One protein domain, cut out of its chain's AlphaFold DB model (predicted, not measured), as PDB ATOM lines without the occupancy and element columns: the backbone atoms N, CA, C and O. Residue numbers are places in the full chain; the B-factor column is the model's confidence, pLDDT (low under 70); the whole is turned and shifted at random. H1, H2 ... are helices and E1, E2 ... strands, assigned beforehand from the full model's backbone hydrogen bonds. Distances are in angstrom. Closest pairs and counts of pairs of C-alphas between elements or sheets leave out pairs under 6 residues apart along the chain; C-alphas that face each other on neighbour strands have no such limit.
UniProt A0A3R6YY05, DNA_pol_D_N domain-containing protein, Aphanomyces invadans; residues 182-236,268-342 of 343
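Overview. This is residues 182 to 236 and 268 to 342 of the 343 residues of the protein "DNA_pol_D_N domain-containing protein" of Aphanomyces invadans (UniProt A0A3R6YY05). Two sheets, E2 E1 E6 E7 and E3 E5 E4, make a sandwich that is only partly face to face, with the helices H1 and H2 at one end of the long axis and a wide loop, residues 287 to 311, at the other. The short helix H3 sits where the chain passes from one sheet to the other. The printed part has 130 residues, with three named helices and seven named strands in the order E1 H1 H2 E2 E3 E4 E5 H3 E6 E7; its class is mixed, helices and strands, and both sheets are mixed. It is only just compact, close to loose, with a radius of gyration of the C-alphas of 16.7 A and spans of 49 by 39 by 22 A.

Arrangement. E1, residues 182 to 185, is an inner strand, antiparallel to E6, residues 326 to 331, with N 184 and O 328 2.7 A apart. On its other side it is parallel to E2, residues 223 to 228, with N 183 and O 225 2.8 A apart. H1, residues 197 to 207, and H2, residues 214 to 221, lie between E1 and E2 in a strand-helix-strand unit, two parallel neighbour strands joined through helices, with a right-handed crossover. H1 only grazes this strongly twisted sheet with residues 199 to 207, and H2 is not on it. H1 and H2 are close but not clearly touching, about perpendicular at 86 degrees, the closest C-alphas being those of Leu 207 and Val 220, 6.4 A. E6 forms a hairpin with the edge strand E7, residues 337 to 341; N 327 and O 340 are 2.8 A apart. In the second sheet E5, residues 312 to 319, is parallel to E3, residues 271 to 277, with N 272 and O 314 2.8 A apart, and forms a hairpin with E4, residues 281 to 286, with N 285 and O 313 2.9 A apart. The parts of the two sheets that face each other are 10.0 A centre to centre. H3, residues 321 to 324, only grazes both sheets. Every O i to N i+4 pair is within hydrogen-bond range in H1 and H2; H3 is too short for one.

Along the chain. E1 begins at C-alpha 182 (25.415, -43.769, -0.648). H1 is 15.3 A long, E3 16.2 A, E4 16.4 A and E6 16.3 A. E5, 22.3 A, begins at C-alpha 312 (7.514, -41.462, 3.194). E7 ends at C-alpha 341 (32.919, -40.132, 12.361).

Size, cuts and confidence. The C-alphas farthest apart are those of Pro 236 and Glu 308, 51.3 A. Residues 237 to 267 are not printed, and C-alphas 236 and 268 are 38.3 A apart across this cut. The links E1 to H1 and E4 to E5 are long. Mean pLDDT of the printed part is 83.0, with residues 287 to 310 under 70.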
ATOM      1  N   VAL A 182      24.968 -45.052  -0.100       97.81
ATOM      2  CA  VAL A 182      25.415 -43.769  -0.648       97.81
ATOM      3  C   VAL A 182      26.017 -42.949   0.482       97.81
ATOM      4  O   VAL A 182      25.353 -42.701   1.484       97.81
ATOM      5  N   ALA A 183      27.267 -42.524   0.323       98.19
ATOM      6  CA  ALA A 183      27.916 -41.596   1.236       98.19
ATOM      7  C   ALA A 183      27.544 -40.149   0.886       98.19
ATOM      8  O   ALA A 183      27.667 -39.739  -0.268       98.19
ATOM      9  N   LEU A 184      27.116 -39.376   1.880       98.50
ATOM     10  CA  LEU A 184      26.844 -37.946   1.799       98.50
ATOM     11  C   LEU A 184      27.907 -37.195   2.601       98.50
ATOM     12  O   LEU A 184      28.017 -37.366   3.818       98.50
ATOM     13  N   VAL A 185      28.669 -36.357   1.909       97.94
ATOM     14  CA  VAL A 185      29.741 -35.523   2.463       97.94
ATOM     15  C   VAL A 185      29.401 -34.066   2.175       97.94
ATOM     16  O   VAL A 185      28.932 -33.752   1.087       97.94
ATOM     17  N   SER A 186      29.631 -33.155   3.111       97.38
ATOM     18  CA  SER A 186      29.441 -31.715   2.895       97.38
ATOM     19  C   SER A 186      30.429 -30.926   3.747       97.38
ATOM     20  O   SER A 186      30.921 -31.456   4.738       97.38
ATOM     21  N   GLY A 187      30.741 -29.684   3.369       95.81
ATOM     22  CA  GLY A 187      31.587 -28.813   4.193       95.81
ATOM     23  C   GLY A 187      33.005 -29.353   4.378       95.81
ATOM     24  O   GLY A 187      33.468 -29.488   5.506       95.81
ATOM     25  N   LEU A 188      33.679 -29.714   3.278       94.88
ATOM     26  CA  LEU A 188      35.106 -30.078   3.312       94.88
ATOM     27  C   LEU A 188      36.009 -28.854   3.505       94.88
ATOM     28  O   LEU A 188      37.134 -29.017   3.966       94.88
ATOM     29  N   GLU A 189      35.521 -27.665   3.125       93.81
ATOM     30  CA  GLU A 189      36.150 -26.345   3.286       93.81
ATOM     31  C   GLU A 189      37.674 -26.358   3.121       93.81
ATOM     32  O   GLU A 189      38.416 -25.786   3.923       93.81
ATOM     33  N   MET A 190      38.149 -27.025   2.064       90.56
ATOM     34  CA  MET A 190      39.573 -27.177   1.796       90.56
ATOM     35  C   MET A 190      40.220 -25.796   1.679       90.56
ATOM     36  O   MET A 190      39.758 -24.953   0.904       90.56
ATOM     37  N   GLY A 191      41.281 -25.579   2.453       87.06
ATOM     38  CA  GLY A 191      41.982 -24.297   2.542       87.06
ATOM     39  C   GLY A 191      41.493 -23.359   3.651       87.06
ATOM     40  O   GLY A 191      42.031 -22.264   3.756       87.06
ATOM     41  N   SER A 192      40.504 -23.750   4.463       88.00
ATOM     42  CA  SER A 192      40.194 -23.047   5.717       88.00
ATOM     43  C   SER A 192      41.189 -23.417   6.819       88.00
ATOM     44  O   SER A 192      41.722 -24.526   6.829       88.00
ATOM     45  N   ASP A 193      41.367 -22.527   7.797       86.94
ATOM     46  CA  ASP A 193      42.187 -22.794   8.990       86.94
ATOM     47  C   ASP A 193      41.599 -23.906   9.876       86.94
ATOM     48  O   ASP A 193      42.308 -24.533  10.659       86.94
ATOM     49  N   ALA A 194      40.293 -24.160   9.752       85.56
ATOM     50  CA  ALA A 194      39.602 -25.228  10.464       85.56
ATOM     51  C   ALA A 194      39.779 -26.605   9.795       85.56
ATOM     52  O   ALA A 194      39.507 -27.629  10.423       85.56
ATOM     53  N   CYS A 195      40.203 -26.649   8.527       87.12
ATOM     54  CA  CYS A 195      40.362 -27.892   7.783       87.12
ATOM     55  C   CYS A 195      41.564 -28.686   8.307       87.12
ATOM     56  O   CYS A 195      42.700 -28.224   8.237       87.12
ATOM     57  N   ASP A 196      41.322 -29.916   8.761       90.06
ATOM     58  CA  ASP A 196      42.376 -30.883   9.058       90.06
ATOM     59  C   ASP A 196      42.656 -31.759   7.814       90.06
ATOM     60  O   ASP A 196      41.815 -32.592   7.429       90.06
ATOM     61  N   PRO A 197      43.830 -31.615   7.163       90.44
ATOM     62  CA  PRO A 197      44.178 -32.411   5.992       90.44
ATOM     63  C   PRO A 197      44.268 -33.909   6.295       90.44
ATOM     64  O   PRO A 197      43.975 -34.720   5.415       90.44
ATOM     65  N   ALA A 198      44.640 -34.296   7.521       92.75
ATOM     66  CA  ALA A 198      44.759 -35.698   7.906       92.75
ATOM     67  C   ALA A 198      43.382 -36.369   7.959       92.75
ATOM     68  O   ALA A 198      43.215 -37.446   7.385       92.75
ATOM     69  N   LYS A 199      42.368 -35.705   8.533       93.19
ATOM     70  CA  LYS A 199      40.976 -36.201   8.529       93.19
ATOM     71  C   LYS A 199      40.416 -36.325   7.121       93.19
ATOM     72  O   LYS A 199      39.775 -37.321   6.791       93.19
ATOM     73  N   THR A 200      40.687 -35.336   6.270       92.56
ATOM     74  CA  THR A 200      40.250 -35.365   4.867       92.56
ATOM     75  C   THR A 200      40.931 -36.500   4.098       92.56
ATOM     76  O   THR A 200      40.269 -37.228   3.358       92.56
ATOM     77  N   SER A 201      42.235 -36.709   4.308       94.06
ATOM     78  CA  SER A 201      42.964 -37.835   3.714       94.06
ATOM     79  C   SER A 201      42.425 -39.174   4.212       94.06
ATOM     80  O   SER A 201      42.181 -40.068   3.404       94.06
ATOM     81  N   LEU A 202      42.165 -39.302   5.518       95.94
ATOM     82  CA  LEU A 202      41.604 -40.511   6.115       95.94
ATOM     83  C   LEU A 202      40.221 -40.835   5.541       95.94
ATOM     84  O   LEU A 202      39.954 -41.990   5.219       95.94
ATOM     85  N   LEU A 203      39.365 -39.827   5.351       96.00
ATOM     86  CA  LEU A 203      38.075 -39.989   4.680       96.00
ATOM     87  C   LEU A 203      38.247 -40.547   3.263       96.00
ATOM     88  O   LEU A 203      37.576 -41.511   2.888       96.00
ATOM     89  N   VAL A 204      39.144 -39.952   2.472       94.94
ATOM     90  CA  VAL A 204      39.416 -40.395   1.098       94.94
ATOM     91  C   VAL A 204      39.938 -41.829   1.086       94.94
ATOM     92  O   VAL A 204      39.462 -42.647   0.299       94.94
ATOM     93  N   ASP A 205      40.878 -42.158   1.969       95.88
ATOM     94  CA  ASP A 205      41.468 -43.490   2.059       95.88
ATOM     95  C   ASP A 205      40.469 -44.541   2.546       95.88
ATOM     96  O   ASP A 205      40.467 -45.666   2.037       95.88
ATOM     97  N   TYR A 206      39.586 -44.177   3.479       95.94
ATOM     98  CA  TYR A 206      38.523 -45.047   3.969       95.94
ATOM     99  C   TYR A 206      37.491 -45.310   2.877       95.94
ATOM    100  O   TYR A 206      37.228 -46.464   2.555       95.94
ATOM    101  N   LEU A 207      36.971 -44.265   2.223       95.25
ATOM    102  CA  LEU A 207      36.014 -44.427   1.126       95.25
ATOM    103  C   LEU A 207      36.624 -45.160  -0.072       95.25
ATOM    104  O   LEU A 207      35.900 -45.862  -0.777       95.25
ATOM    105  N   ALA A 208      37.937 -45.049  -0.291       93.69
ATOM    106  CA  ALA A 208      38.667 -45.809  -1.303       93.69
ATOM    107  C   ALA A 208      38.941 -47.274  -0.905       93.69
ATOM    108  O   ALA A 208      39.366 -48.051  -1.760       93.69
ATOM    109  N   GLY A 209      38.696 -47.673   0.350       93.19
ATOM    110  CA  GLY A 209      38.947 -49.029   0.856       93.19
ATOM    111  C   GLY A 209      40.427 -49.343   1.106       93.19
ATOM    112  O   GLY A 209      40.821 -50.512   1.115       93.19
ATOM    113  N   ARG A 210      41.273 -48.317   1.272       92.75
ATOM    114  CA  ARG A 210      42.720 -48.473   1.508       92.75
ATOM    115  C   ARG A 210      43.016 -48.810   2.968       92.75
ATOM    116  O   ARG A 210      43.843 -49.683   3.240       92.75
ATOM    117  N   VAL A 211      42.291 -48.174   3.884       92.38
ATOM    118  CA  VAL A 211      42.392 -48.375   5.337       92.38
ATOM    119  C   VAL A 211      41.260 -49.261   5.863       92.38
ATOM    120  O   VAL A 211      40.268 -49.483   5.169       92.38
ATOM    121  N   GLY A 212      41.437 -49.797   7.070       91.19
ATOM    122  CA  GLY A 212      40.470 -50.669   7.740       91.19
ATOM    123  C   GLY A 212      40.818 -52.161   7.704       91.19
ATOM    124  O   GLY A 212      41.683 -52.628   6.950       91.19
ATOM    125  N   THR A 213      40.132 -52.902   8.564       93.56
ATOM    126  CA  THR A 213      40.120 -54.362   8.691       93.56
ATOM    127  C   THR A 213      39.520 -55.037   7.452       93.56
ATOM    128  O   THR A 213      38.986 -54.384   6.552       93.56
ATOM    129  N   ARG A 214      39.602 -56.373   7.376       91.38
ATOM    130  CA  ARG A 214      38.972 -57.131   6.281       91.38
ATOM    131  C   ARG A 214      37.462 -56.881   6.223       91.38
ATOM    132  O   ARG A 214      36.949 -56.618   5.139       91.38
ATOM    133  N   ASP A 215      36.799 -56.881   7.374       92.88
ATOM    134  CA  ASP A 215      35.351 -56.677   7.478       92.88
ATOM    135  C   ASP A 215      34.952 -55.251   7.077       92.88
ATOM    136  O   ASP A 215      34.007 -55.064   6.312       92.88
ATOM    137  N   GLU A 216      35.722 -54.237   7.487       92.56
ATOM    138  CA  GLU A 216      35.497 -52.850   7.056       92.56
ATOM    139  C   GLU A 216      35.700 -52.679   5.552       92.56
ATOM    140  O   GLU A 216      34.922 -51.990   4.900       92.56
ATOM    141  N   LYS A 217      36.699 -53.340   4.957       93.19
ATOM    142  CA  LYS A 217      36.909 -53.298   3.503       93.19
ATOM    143  C   LYS A 217      35.773 -53.976   2.736       93.19
ATOM    144  O   LYS A 217      35.399 -53.498   1.663       93.19
ATOM    145  N   ILE A 218      35.193 -55.043   3.288       93.56
ATOM    146  CA  ILE A 218      33.973 -55.670   2.757       93.56
ATOM    147  C   ILE A 218      32.785 -54.708   2.884       93.56
ATOM    148  O   ILE A 218      32.027 -54.545   1.933       93.56
ATOM    149  N   PHE A 219      32.645 -54.007   4.009       94.44
ATOM    150  CA  PHE A 219      31.607 -52.993   4.177       94.44
ATOM    151  C   PHE A 219      31.780 -51.819   3.200       94.44
ATOM    152  O   PHE A 219      30.836 -51.450   2.504       94.44
ATOM    153  N   VAL A 220      32.985 -51.264   3.061       95.44
ATOM    154  CA  VAL A 220      33.285 -50.155   2.141       95.44
ATOM    155  C   VAL A 220      33.016 -50.538   0.685       95.44
ATOM    156  O   VAL A 220      32.582 -49.690  -0.099       95.44
ATOM    157  N   SER A 221      33.204 -51.810   0.309       95.12
ATOM    158  CA  SER A 221      32.856 -52.291  -1.033       95.12
ATOM    159  C   SER A 221      31.348 -52.194  -1.319       95.12
ATOM    160  O   SER A 221      30.956 -52.123  -2.482       95.12
ATOM    161  N   SER A 222      30.497 -52.109  -0.288       96.31
ATOM    162  CA  SER A 222      29.053 -51.884  -0.425       96.31
ATOM    163  C   SER A 222      28.651 -50.410  -0.578       96.31
ATOM    164  O   SER A 222      27.501 -50.126  -0.918       96.31
ATOM    165  N   ILE A 223      29.578 -49.461  -0.398       96.81
ATOM    166  CA  ILE A 223      29.342 -48.038  -0.680       96.81
ATOM    167  C   ILE A 223      29.425 -47.832  -2.196       96.81
ATOM    168  O   ILE A 223      30.510 -47.819  -2.775       96.81
ATOM    169  N   VAL A 224      28.281 -47.669  -2.856       96.31
ATOM    170  CA  VAL A 224      28.175 -47.616  -4.325       96.31
ATOM    171  C   VAL A 224      28.385 -46.214  -4.894       96.31
ATOM    172  O   VAL A 224      28.653 -46.062  -6.085       96.31
ATOM    173  N   ARG A 225      28.247 -45.174  -4.062       95.81
ATOM    174  CA  ARG A 225      28.366 -43.778  -4.494       95.81
ATOM    175  C   ARG A 225      28.748 -42.852  -3.347       95.81
ATOM    176  O   ARG A 225      28.390 -43.100  -2.203       95.81
ATOM    177  N   CYS A 226      29.426 -41.762  -3.685       96.19
ATOM    178  CA  CYS A 226      29.676 -40.633  -2.798       96.19
ATOM    179  C   CYS A 226      29.122 -39.357  -3.446       96.19
ATOM    180  O   CYS A 226      29.340 -39.128  -4.636       96.19
ATOM    181  N   ILE A 227      28.388 -38.555  -2.677       97.44
ATOM    182  CA  ILE A 227      27.852 -37.251  -3.067       97.44
ATOM    183  C   ILE A 227      28.505 -36.199  -2.175       97.44
ATOM    184  O   ILE A 227      28.375 -36.257  -0.954       97.44
ATOM    185  N   VAL A 228      29.172 -35.222  -2.793       97.44
ATOM    186  CA  VAL A 228      29.733 -34.055  -2.100       97.44
ATOM    187  C   VAL A 228      28.775 -32.873  -2.268       97.44
ATOM    188  O   VAL A 228      28.668 -32.290  -3.346       97.44
ATOM    189  N   ALA A 229      28.042 -32.545  -1.208       95.75
ATOM    190  CA  ALA A 229      26.957 -31.573  -1.173       95.75
ATOM    191  C   ALA A 229      27.449 -30.169  -0.776       95.75
ATOM    192  O   ALA A 229      27.090 -29.652   0.282       95.75
ATOM    193  N   GLY A 230      28.267 -29.554  -1.632       93.62
ATOM    194  CA  GLY A 230      28.688 -28.155  -1.492       93.62
ATOM    195  C   GLY A 230      29.725 -27.886  -0.394       93.62
ATOM    196  O   GLY A 230      30.154 -28.788   0.328       93.62
ATOM    197  N   ASN A 231      30.146 -26.618  -0.308       93.00
ATOM    198  CA  ASN A 231      31.159 -26.124   0.635       93.00
ATOM    199  C   ASN A 231      32.478 -26.923   0.584       93.00
ATOM    200  O   ASN A 231      33.099 -27.209   1.603       93.00
ATOM    201  N   THR A 232      32.905 -27.320  -0.620       94.00
ATOM    202  CA  THR A 232      34.120 -28.126  -0.817       94.00
ATOM    203  C   THR A 232      35.404 -27.331  -0.583       94.00
ATOM    204  O   THR A 232      36.376 -27.876  -0.072       94.00
ATOM    205  N   ILE A 233      35.419 -26.056  -0.972       91.44
ATOM    206  CA  ILE A 233      36.598 -25.182  -0.947       91.44
ATOM    207  C   ILE A 233      36.252 -23.950  -0.113       91.44
ATOM    208  O   ILE A 233      35.164 -23.391  -0.272       91.44
ATOM    209  N   SER A 234      37.166 -23.539   0.765       87.94
ATOM    210  CA  SER A 234      37.016 -22.326   1.570       87.94
ATOM    211  C   SER A 234      37.294 -21.065   0.752       87.94
ATOM    212  O   SER A 234      38.040 -21.078  -0.231       87.94
ATOM    213  N   LYS A 235      36.737 -19.934   1.193       80.12
ATOM    214  CA  LYS A 235      37.196 -18.622   0.728       80.12
ATOM    215  C   LYS A 235      38.660 -18.414   1.160       80.12
ATOM    216  O   LYS A 235      39.043 -18.901   2.226       80.12
ATOM    217  N   PRO A 236      39.469 -17.694   0.365       71.44
ATOM    218  CA  PRO A 236      40.815 -17.311   0.778       71.44
ATOM    219  C   PRO A 236      40.766 -16.405   2.019       71.44
ATOM    220  O   PRO A 236      39.816 -15.637   2.190       71.44
ATOM    221  N   MET A 268       7.349 -36.447  -4.967       83.25
ATOM    222  CA  MET A 268       7.964 -36.462  -3.639       83.25
ATOM    223  C   MET A 268       9.188 -37.400  -3.610       83.25
ATOM    224  O   MET A 268       9.040 -38.601  -3.851       83.25
ATOM    225  N   PRO A 269      10.395 -36.923  -3.249       87.94
ATOM    226  CA  PRO A 269      11.592 -37.752  -3.185       87.94
ATOM    227  C   PRO A 269      11.544 -38.707  -1.993       87.94
ATOM    228  O   PRO A 269      11.003 -38.384  -0.937       87.94
ATOM    229  N   HIS A 270      12.182 -39.869  -2.113       89.44
ATOM    230  CA  HIS A 270      12.360 -40.791  -0.981       89.44
ATOM    231  C   HIS A 270      13.388 -40.289   0.035       89.44
ATOM    232  O   HIS A 270      13.276 -40.583   1.224       89.44
ATOM    233  N   VAL A 271      14.378 -39.512  -0.418       92.50
ATOM    234  CA  VAL A 271      15.416 -38.903   0.421       92.50
ATOM    235  C   VAL A 271      15.572 -37.431   0.046       92.50
ATOM    236  O   VAL A 271      15.822 -37.102  -1.110       92.50
ATOM    237  N   LEU A 272      15.457 -36.551   1.034       92.62
ATOM    238  CA  LEU A 272      15.752 -35.126   0.948       92.62
ATOM    239  C   LEU A 272      16.882 -34.818   1.932       92.62
ATOM    240  O   LEU A 272      16.805 -35.189   3.100       92.62
ATOM    241  N   PHE A 273      17.934 -34.141   1.486       95.06
ATOM    242  CA  PHE A 273      19.048 -33.797   2.363       95.06
ATOM    243  C   PHE A 273      19.500 -32.353   2.178       95.06
ATOM    244  O   PHE A 273      19.405 -31.797   1.085       95.06
ATOM    245  N   ALA A 274      20.010 -31.763   3.256       93.62
ATOM    246  CA  ALA A 274      20.620 -30.440   3.268       93.62
ATOM    247  C   ALA A 274      22.083 -30.561   3.708       93.62
ATOM    248  O   ALA A 274      22.372 -31.200   4.719       93.62
ATOM    249  N   GLY A 275      22.993 -29.975   2.928       93.62
ATOM    250  CA  GLY A 275      24.419 -29.918   3.246       93.62
ATOM    251  C   GLY A 275      24.756 -28.843   4.280       93.62
ATOM    252  O   GLY A 275      23.924 -27.997   4.614       93.62
ATOM    253  N   ASN A 276      26.003 -28.872   4.743       94.19
ATOM    254  CA  ASN A 276      26.639 -27.870   5.589       94.19
ATOM    255  C   ASN A 276      25.852 -27.527   6.864       94.19
ATOM    256  O   ASN A 276      25.750 -26.367   7.257       94.19
ATOM    257  N   GLN A 277      25.256 -28.541   7.489       94.69
ATOM    258  CA  GLN A 277      24.513 -28.376   8.734       94.69
ATOM    259  C   GLN A 277      25.472 -28.379   9.941       94.69
ATOM    260  O   GLN A 277      26.547 -28.975   9.876       94.69
ATOM    261  N   PRO A 278      25.123 -27.736  11.068       92.56
ATOM    262  CA  PRO A 278      25.997 -27.696  12.244       92.56
ATOM    263  C   PRO A 278      26.150 -29.063  12.932       92.56
ATOM    264  O   PRO A 278      27.140 -29.308  13.613       92.56
ATOM    265  N   SER A 279      25.174 -29.960  12.772       94.94
ATOM    266  CA  SER A 279      25.193 -31.307  13.348       94.94
ATOM    267  C   SER A 279      24.398 -32.288  12.486       94.94
ATOM    268  O   SER A 279      23.554 -31.882  11.685       94.94
ATOM    269  N   PHE A 280      24.688 -33.583  12.634       95.75
ATOM    270  CA  PHE A 280      23.936 -34.639  11.963       95.75
ATOM    271  C   PHE A 280      22.554 -34.804  12.595       95.75
ATOM    272  O   PHE A 280      22.439 -34.982  13.808       95.75
ATOM    273  N   GLN A 281      21.517 -34.823  11.760       93.56
ATOM    274  CA  GLN A 281      20.160 -35.200  12.157       93.56
ATOM    275  C   GLN A 281      19.467 -35.966  11.031       93.56
ATOM    276  O   GLN A 281      19.733 -35.746   9.848       93.56
ATOM    277  N   SER A 282      18.537 -36.853  11.384       90.94
ATOM    278  CA  SER A 282      17.673 -37.496  10.400       90.94
ATOM    279  C   SER A 282      16.309 -37.856  10.975       90.94
ATOM    280  O   SER A 282      16.204 -38.287  12.118       90.94
ATOM    281  N   SER A 283      15.260 -37.699  10.166       87.31
ATOM    282  CA  SER A 283      13.869 -37.957  10.567       87.31
ATOM    283  C   SER A 283      13.041 -38.530   9.415       87.31
ATOM    284  O   SER A 283      13.345 -38.311   8.239       87.31
ATOM    285  N   VAL A 284      12.084 -39.409   9.724       85.06
ATOM    286  CA  VAL A 284      11.104 -39.906   8.745       85.06
ATOM    287  C   VAL A 284       9.943 -38.939   8.746       85.06
ATOM    288  O   VAL A 284       9.260 -38.818   9.758       85.06
ATOM    289  N   VAL A 285       9.715 -38.273   7.621       82.38
ATOM    290  CA  VAL A 285       8.522 -37.457   7.429       82.38
ATOM    291  C   VAL A 285       7.532 -38.280   6.624       82.38
ATOM    292  O   VAL A 285       7.846 -38.757   5.534       82.38
ATOM    293  N   GLN A 286       6.347 -38.481   7.195       73.81
ATOM    294  CA  GLN A 286       5.233 -39.119   6.510       73.81
ATOM    295  C   GLN A 286       4.246 -38.043   6.069       73.81
ATOM    296  O   GLN A 286       3.781 -37.248   6.889       73.81
ATOM    297  N   GLY A 287       3.918 -38.028   4.782       63.28
ATOM    298  CA  GLY A 287       2.811 -37.238   4.269       63.28
ATOM    299  C   GLY A 287       1.507 -37.824   4.798       63.28
ATOM    300  O   GLY A 287       1.135 -38.944   4.443       63.28
ATOM    301  N   LYS A 288       0.801 -37.087   5.658       55.56
ATOM    302  CA  LYS A 288      -0.598 -37.410   5.951       55.56
ATOM    303  C   LYS A 288      -1.424 -37.044   4.719       55.56
ATOM    304  O   LYS A 288      -1.333 -35.913   4.250       55.56
ATOM    305  N   GLN A 289      -2.288 -37.953   4.257       46.09
ATOM    306  CA  GLN A 289      -3.388 -37.584   3.348       46.09
ATOM    307  C   GLN A 289      -4.304 -36.519   3.987       46.09
ATOM    308  O   GLN A 289      -4.971 -35.770   3.282       46.09
ATOM    309  N   ASP A 290      -4.268 -36.390   5.321       39.44
ATOM    310  CA  ASP A 290      -5.011 -35.391   6.085       39.44
ATOM    311  C   ASP A 290      -4.148 -34.151   6.442       39.44
ATOM    312  O   ASP A 290      -3.546 -34.015   7.512       39.44
ATOM    313  N   ARG A 291      -4.051 -33.258   5.451       46.84
ATOM    314  CA  ARG A 291      -4.202 -31.787   5.522       46.84
ATOM    315  C   ARG A 291      -3.345 -30.883   6.430       46.84
ATOM    316  O   ARG A 291      -3.656 -29.697   6.467       46.84
ATOM    317  N   ARG A 292      -2.285 -31.309   7.135       38.22
ATOM    318  CA  ARG A 292      -1.562 -30.356   8.038       38.22
ATOM    319  C   ARG A 292      -0.036 -30.362   8.068       38.22
ATOM    320  O   ARG A 292       0.530 -29.745   8.964       38.22
ATOM    321  N   ILE A 293       0.658 -31.018   7.143       39.44
ATOM    322  CA  ILE A 293       2.129 -30.971   7.155       39.44
ATOM    323  C   ILE A 293       2.647 -30.704   5.753       39.44
ATOM    324  O   ILE A 293       2.978 -31.615   5.002       39.44
ATOM    325  N   CYS A 294       2.727 -29.424   5.419       39.84
ATOM    326  CA  CYS A 294       3.648 -28.944   4.407       39.84
ATOM    327  C   CYS A 294       4.068 -27.534   4.808       39.84
ATOM    328  O   CYS A 294       3.414 -26.570   4.434       39.84
ATOM    329  N   MET A 295       5.098 -27.436   5.650       35.25
ATOM    330  CA  MET A 295       6.055 -26.331   5.632       35.25
ATOM    331  C   MET A 295       7.253 -26.645   6.531       35.25
ATOM    332  O   MET A 295       7.101 -26.957   7.705       35.25
ATOM    333  N   ILE A 296       8.432 -26.603   5.907       38.69
ATOM    334  CA  ILE A 296       9.762 -26.396   6.496       38.69
ATOM    335  C   ILE A 296       9.997 -27.178   7.798       38.69
ATOM    336  O   ILE A 296       9.972 -26.662   8.912       38.69
ATOM    337  N   ALA A 297      10.285 -28.464   7.629       31.45
ATOM    338  CA  ALA A 297      10.704 -29.356   8.695       31.45
ATOM    339  C   ALA A 297      12.157 -29.072   9.136       31.45
ATOM    340  O   ALA A 297      13.045 -29.862   8.828       31.45
ATOM    341  N   LEU A 298      12.423 -27.949   9.814       33.19
ATOM    342  CA  LEU A 298      13.752 -27.673  10.395       33.19
ATOM    343  C   LEU A 298      13.749 -27.262  11.879       33.19
ATOM    344  O   LEU A 298      14.831 -27.160  12.445       33.19
ATOM    345  N   THR A 299      12.600 -27.077  12.545       30.44
ATOM    346  CA  THR A 299      12.604 -26.454  13.895       30.44
ATOM    347  C   THR A 299      11.698 -27.055  14.979       30.44
ATOM    348  O   THR A 299      11.649 -26.501  16.070       30.44
ATOM    349  N   MET A 300      11.042 -28.204  14.782       29.36
ATOM    350  CA  MET A 300      10.209 -28.803  15.850       29.36
ATOM    351  C   MET A 300      10.867 -30.000  16.569       29.36
ATOM    352  O   MET A 300      11.734 -30.650  15.991       29.36
ATOM    353  N   PRO A 301      10.460 -30.346  17.808       31.14
ATOM    354  CA  PRO A 301      10.719 -31.647  18.429       31.14
ATOM    355  C   PRO A 301       9.707 -32.683  17.900       31.14
ATOM    356  O   PRO A 301       8.503 -32.567  18.122       31.14
ATOM    357  N   TRP A 302      10.177 -33.690  17.159       41.78
ATOM    358  CA  TRP A 302       9.321 -34.601  16.383       41.78
ATOM    359  C   TRP A 302       9.004 -35.881  17.160       41.78
ATOM    360  O   TRP A 302       9.787 -36.828  17.163       41.78
ATOM    361  N   SER A 303       7.819 -35.955  17.763       31.34
ATOM    362  CA  SER A 303       7.248 -37.223  18.221       31.34
ATOM    363  C   SER A 303       5.765 -37.303  17.872       31.34
ATOM    364  O   SER A 303       4.965 -36.637  18.520       31.34
ATOM    365  N   GLN A 304       5.393 -38.133  16.887       31.20
ATOM    366  CA  GLN A 304       4.165 -38.947  16.921       31.20
ATOM    367  C   GLN A 304       4.051 -39.911  15.725       31.20
ATOM    368  O   GLN A 304       4.488 -39.621  14.614       31.20
ATOM    369  N   LYS A 305       3.475 -41.086  16.011       31.22
ATOM    370  CA  LYS A 305       3.367 -42.287  15.167       31.22
ATOM    371  C   LYS A 305       2.231 -42.243  14.123       31.22
ATOM    372  O   LYS A 305       1.125 -41.822  14.439       31.22
ATOM    373  N   LEU A 306       2.576 -42.807  12.957       41.12
ATOM    374  CA  LEU A 306       1.900 -43.695  11.983       41.12
ATOM    375  C   LEU A 306       0.444 -43.491  11.509       41.12
ATOM    376  O   LEU A 306      -0.502 -43.507  12.290       41.12
ATOM    377  N   GLY A 307       0.308 -43.546  10.175       31.08
ATOM    378  CA  GLY A 307      -0.836 -44.082   9.424       31.08
ATOM    379  C   GLY A 307      -0.345 -44.854   8.180       31.08
ATOM    380  O   GLY A 307       0.674 -44.492   7.592       31.08
ATOM    381  N   GLU A 308      -1.021 -45.948   7.820       36.03
ATOM    382  CA  GLU A 308      -0.656 -46.859   6.721       36.03
ATOM    383  C   GLU A 308      -1.022 -46.274   5.342       36.03
ATOM    384  O   GLU A 308      -2.132 -45.789   5.143       36.03
ATOM    385  N   GLY A 309      -0.083 -46.317   4.385       49.62
ATOM    386  CA  GLY A 309      -0.291 -45.897   2.986       49.62
ATOM    387  C   GLY A 309       0.184 -44.483   2.613       49.62
ATOM    388  O   GLY A 309      -0.075 -44.027   1.502       49.62
ATOM    389  N   GLY A 310       0.869 -43.782   3.522       61.12
ATOM    390  CA  GLY A 310       1.374 -42.424   3.295       61.12
ATOM    391  C   GLY A 310       2.689 -42.365   2.513       61.12
ATOM    392  O   GLY A 310       3.491 -43.296   2.537       61.12
ATOM    393  N   GLN A 311       2.922 -41.230   1.857       71.06
ATOM    394  CA  GLN A 311       4.223 -40.870   1.289       71.06
ATOM    395  C   GLN A 311       5.261 -40.830   2.411       71.06
ATOM    396  O   GLN A 311       4.983 -40.280   3.476       71.06
ATOM    397  N   VAL A 312       6.446 -41.391   2.196       82.56
ATOM    398  CA  VAL A 312       7.514 -41.462   3.194       82.56
ATOM    399  C   VAL A 312       8.795 -40.876   2.627       82.56
ATOM    400  O   VAL A 312       9.330 -41.360   1.631       82.56
ATOM    401  N   THR A 313       9.331 -39.872   3.311       88.62
ATOM    402  CA  THR A 313      10.586 -39.231   2.923       88.62
ATOM    403  C   THR A 313      11.542 -39.191   4.092       88.62
ATOM    404  O   THR A 313      11.216 -38.736   5.192       88.62
ATOM    405  N   ARG A 314      12.761 -39.666   3.853       90.75
ATOM    406  CA  ARG A 314      13.886 -39.453   4.754       90.75
ATOM    407  C   ARG A 314      14.391 -38.031   4.584       90.75
ATOM    408  O   ARG A 314      14.884 -37.693   3.516       90.75
ATOM    409  N   VAL A 315      14.346 -37.241   5.652       92.50
ATOM    410  CA  VAL A 315      15.046 -35.956   5.711       92.50
ATOM    411  C   VAL A 315      16.382 -36.146   6.432       92.50
ATOM    412  O   VAL A 315      16.443 -36.840   7.455       92.50
ATOM    413  N   ILE A 316      17.463 -35.591   5.879       94.62
ATOM    414  CA  ILE A 316      18.826 -35.706   6.418       94.62
ATOM    415  C   ILE A 316      19.488 -34.326   6.483       94.62
ATOM    416  O   ILE A 316      19.682 -33.665   5.464       94.62
ATOM    417  N   ALA A 317      19.905 -33.924   7.678       95.75
ATOM    418  CA  ALA A 317      20.838 -32.827   7.883       95.75
ATOM    419  C   ALA A 317      22.264 -33.389   7.812       95.75
ATOM    420  O   ALA A 317      22.713 -34.078   8.731       95.75
ATOM    421  N   VAL A 318      22.956 -33.152   6.694       97.38
ATOM    422  CA  VAL A 318      24.339 -33.596   6.482       97.38
ATOM    423  C   VAL A 318      25.265 -32.548   7.098       97.38
ATOM    424  O   VAL A 318      25.250 -31.394   6.652       97.38
ATOM    425  N   PRO A 319      26.046 -32.908   8.129       97.31
ATOM    426  CA  PRO A 319      26.851 -31.934   8.839       97.31
ATOM    427  C   PRO A 319      28.036 -31.434   8.005       97.31
ATOM    428  O   PRO A 319      28.456 -32.083   7.046       97.31
ATOM    429  N   SER A 320      28.596 -30.289   8.397       96.38
ATOM    430  CA  SER A 320      29.898 -29.832   7.907       96.38
ATOM    431  C   SER A 320      31.003 -30.773   8.397       96.38
ATOM    432  O   SER A 320      31.195 -30.954   9.606       96.38
ATOM    433  N   PHE A 321      31.721 -31.391   7.459       97.06
ATOM    434  CA  PHE A 321      32.777 -32.357   7.745       97.06
ATOM    435  C   PHE A 321      33.958 -31.713   8.474       97.06
ATOM    436  O   PHE A 321      34.475 -32.305   9.413       97.06
ATOM    437  N   VAL A 322      34.348 -30.489   8.114       95.06
ATOM    438  CA  VAL A 322      35.419 -29.747   8.801       95.06
ATOM    439  C   VAL A 322      35.146 -29.590  10.293       95.06
ATOM    440  O   VAL A 322      36.040 -29.797  11.109       95.06
ATOM    441  N   HIS A 323      33.906 -29.271  10.667       93.81
ATOM    442  CA  HIS A 323      33.564 -29.018  12.066       93.81
ATOM    443  C   HIS A 323      33.243 -30.286  12.857       93.81
ATOM    444  O   HIS A 323      33.480 -30.330  14.062       93.81
ATOM    445  N   THR A 324      32.689 -31.309  12.206       95.75
ATOM    446  CA  THR A 324      32.159 -32.494  12.905       95.75
ATOM    447  C   THR A 324      32.966 -33.766  12.668       95.75
ATOM    448  O   THR A 324      32.883 -34.693  13.469       95.75
ATOM    449  N   GLY A 325      33.719 -33.846  11.570       96.06
ATOM    450  CA  GLY A 325      34.339 -35.080  11.088       96.06
ATOM    451  C   GLY A 325      33.327 -36.138  10.641       96.06
ATOM    452  O   GLY A 325      33.695 -37.301  10.514       96.06
ATOM    453  N   VAL A 326      32.050 -35.785  10.440       97.56
ATOM    454  CA  VAL A 326      30.978 -36.758  10.181       97.56
ATOM    455  C   VAL A 326      30.599 -36.817   8.701       97.56
ATOM    456  O   VAL A 326      30.377 -35.801   8.049       97.56
ATOM    457  N   VAL A 327      30.454 -38.038   8.191       97.56
ATOM    458  CA  VAL A 327      29.866 -38.380   6.888       97.56
ATOM    459  C   VAL A 327      28.624 -39.228   7.117       97.56
ATOM    460  O   VAL A 327      28.588 -40.029   8.044       97.56
ATOM    461  N   VAL A 328      27.598 -39.086   6.281       98.25
ATOM    462  CA  VAL A 328      26.350 -39.852   6.436       98.25
ATOM    463  C   VAL A 328      26.267 -40.931   5.368       98.25
ATOM    464  O   VAL A 328      26.301 -40.625   4.182       98.25
ATOM    465  N   LEU A 329      26.120 -42.191   5.765       98.19
ATOM    466  CA  LEU A 329      25.784 -43.282   4.854       98.19
ATOM    467  C   LEU A 329      24.274 -43.490   4.820       98.19
ATOM    468  O   LEU A 329      23.645 -43.578   5.870       98.19
ATOM    469  N   VAL A 330      23.703 -43.607   3.625       97.62
ATOM    470  CA  VAL A 330      22.287 -43.929   3.407       97.62
ATOM    471  C   VAL A 330      22.191 -45.310   2.779       97.62
ATOM    472  O   VAL A 330      22.728 -45.510   1.689       97.62
ATOM    473  N   ASN A 331      21.516 -46.254   3.436       95.88
ATOM    474  CA  ASN A 331      21.250 -47.569   2.864       95.88
ATOM    475  C   ASN A 331      20.113 -47.469   1.836       95.88
ATOM    476  O   ASN A 331      19.009 -47.027   2.142       95.88
ATOM    477  N   LEU A 332      20.374 -47.893   0.603       94.25
ATOM    478  CA  LEU A 332      19.421 -47.862  -0.504       94.25
ATOM    479  C   LEU A 332      18.307 -48.909  -0.381       94.25
ATOM    480  O   LEU A 332      17.321 -48.817  -1.105       94.25
ATOM    481  N   ARG A 333      18.462 -49.905   0.496       91.81
ATOM    482  CA  ARG A 333      17.463 -50.956   0.711       91.81
ATOM    483  C   ARG A 333      16.283 -50.480   1.554       91.81
ATOM    484  O   ARG A 333      15.138 -50.736   1.202       91.81
ATOM    485  N   ASP A 334      16.570 -49.834   2.677       90.62
ATOM    486  CA  ASP A 334      15.579 -49.493   3.705       90.62
ATOM    487  C   ASP A 334      15.569 -48.003   4.074       90.62
ATOM    488  O   ASP A 334      14.779 -47.575   4.916       90.62
ATOM    489  N   LEU A 335      16.428 -47.199   3.436       93.12
ATOM    490  CA  LEU A 335      16.627 -45.780   3.728       93.12
ATOM    491  C   LEU A 335      17.078 -45.524   5.174       93.12
ATOM    492  O   LEU A 335      16.866 -44.428   5.697       93.12
ATOM    493  N   SER A 336      17.695 -46.505   5.839       94.38
ATOM    494  CA  SER A 336      18.382 -46.289   7.113       94.38
ATOM    495  C   SER A 336      19.621 -45.417   6.911       94.38
ATOM    496  O   SER A 336      20.219 -45.374   5.831       94.38
ATOM    497  N   VAL A 337      19.992 -44.672   7.953       96.38
ATOM    498  CA  VAL A 337      21.132 -43.752   7.918       96.38
ATOM    499  C   VAL A 337      22.120 -44.071   9.023       96.38
ATOM    500  O   VAL A 337      21.728 -44.309  10.164       96.38
ATOM    501  N   VAL A 338      23.404 -44.047   8.682       95.19
ATOM    502  CA  VAL A 338      24.500 -44.342   9.604       95.19
ATOM    503  C   VAL A 338      25.531 -43.215   9.522       95.19
ATOM    504  O   VAL A 338      26.141 -43.037   8.465       95.19
ATOM    505  N   PRO A 339      25.739 -42.429  10.593       96.94
ATOM    506  CA  PRO A 339      26.832 -41.469  10.639       96.94
ATOM    507  C   PRO A 339      28.170 -42.195  10.851       96.94
ATOM    508  O   PRO A 339      28.305 -43.023  11.749       96.94
ATOM    509  N   LEU A 340      29.172 -41.859  10.042       96.06
ATOM    510  CA  LEU A 340      30.566 -42.265  10.202       96.06
ATOM    511  C   LEU A 340      31.387 -41.066  10.664       96.06
ATOM    512  O   LEU A 340      31.350 -40.026  10.014       96.06
ATOM    513  N   THR A 341      32.127 -41.216  11.761       96.31
ATOM    514  CA  THR A 341      32.919 -40.132  12.361       96.31
ATOM    515  C   THR A 341      34.410 -40.391  12.178       96.31
ATOM    516  O   THR A 341      34.886 -41.486  12.468       96.31
ATOM    517  N   PHE A 342      35.134 -39.370  11.734       93.38
ATOM    518  CA  PHE A 342      36.578 -39.352  11.533       93.38
ATOM    519  C   PHE A 342      37.190 -38.393  12.559       93.38
ATOM    520  O   PHE A 342      36.851 -37.206  12.572       93.38
TER     521      PHE A 342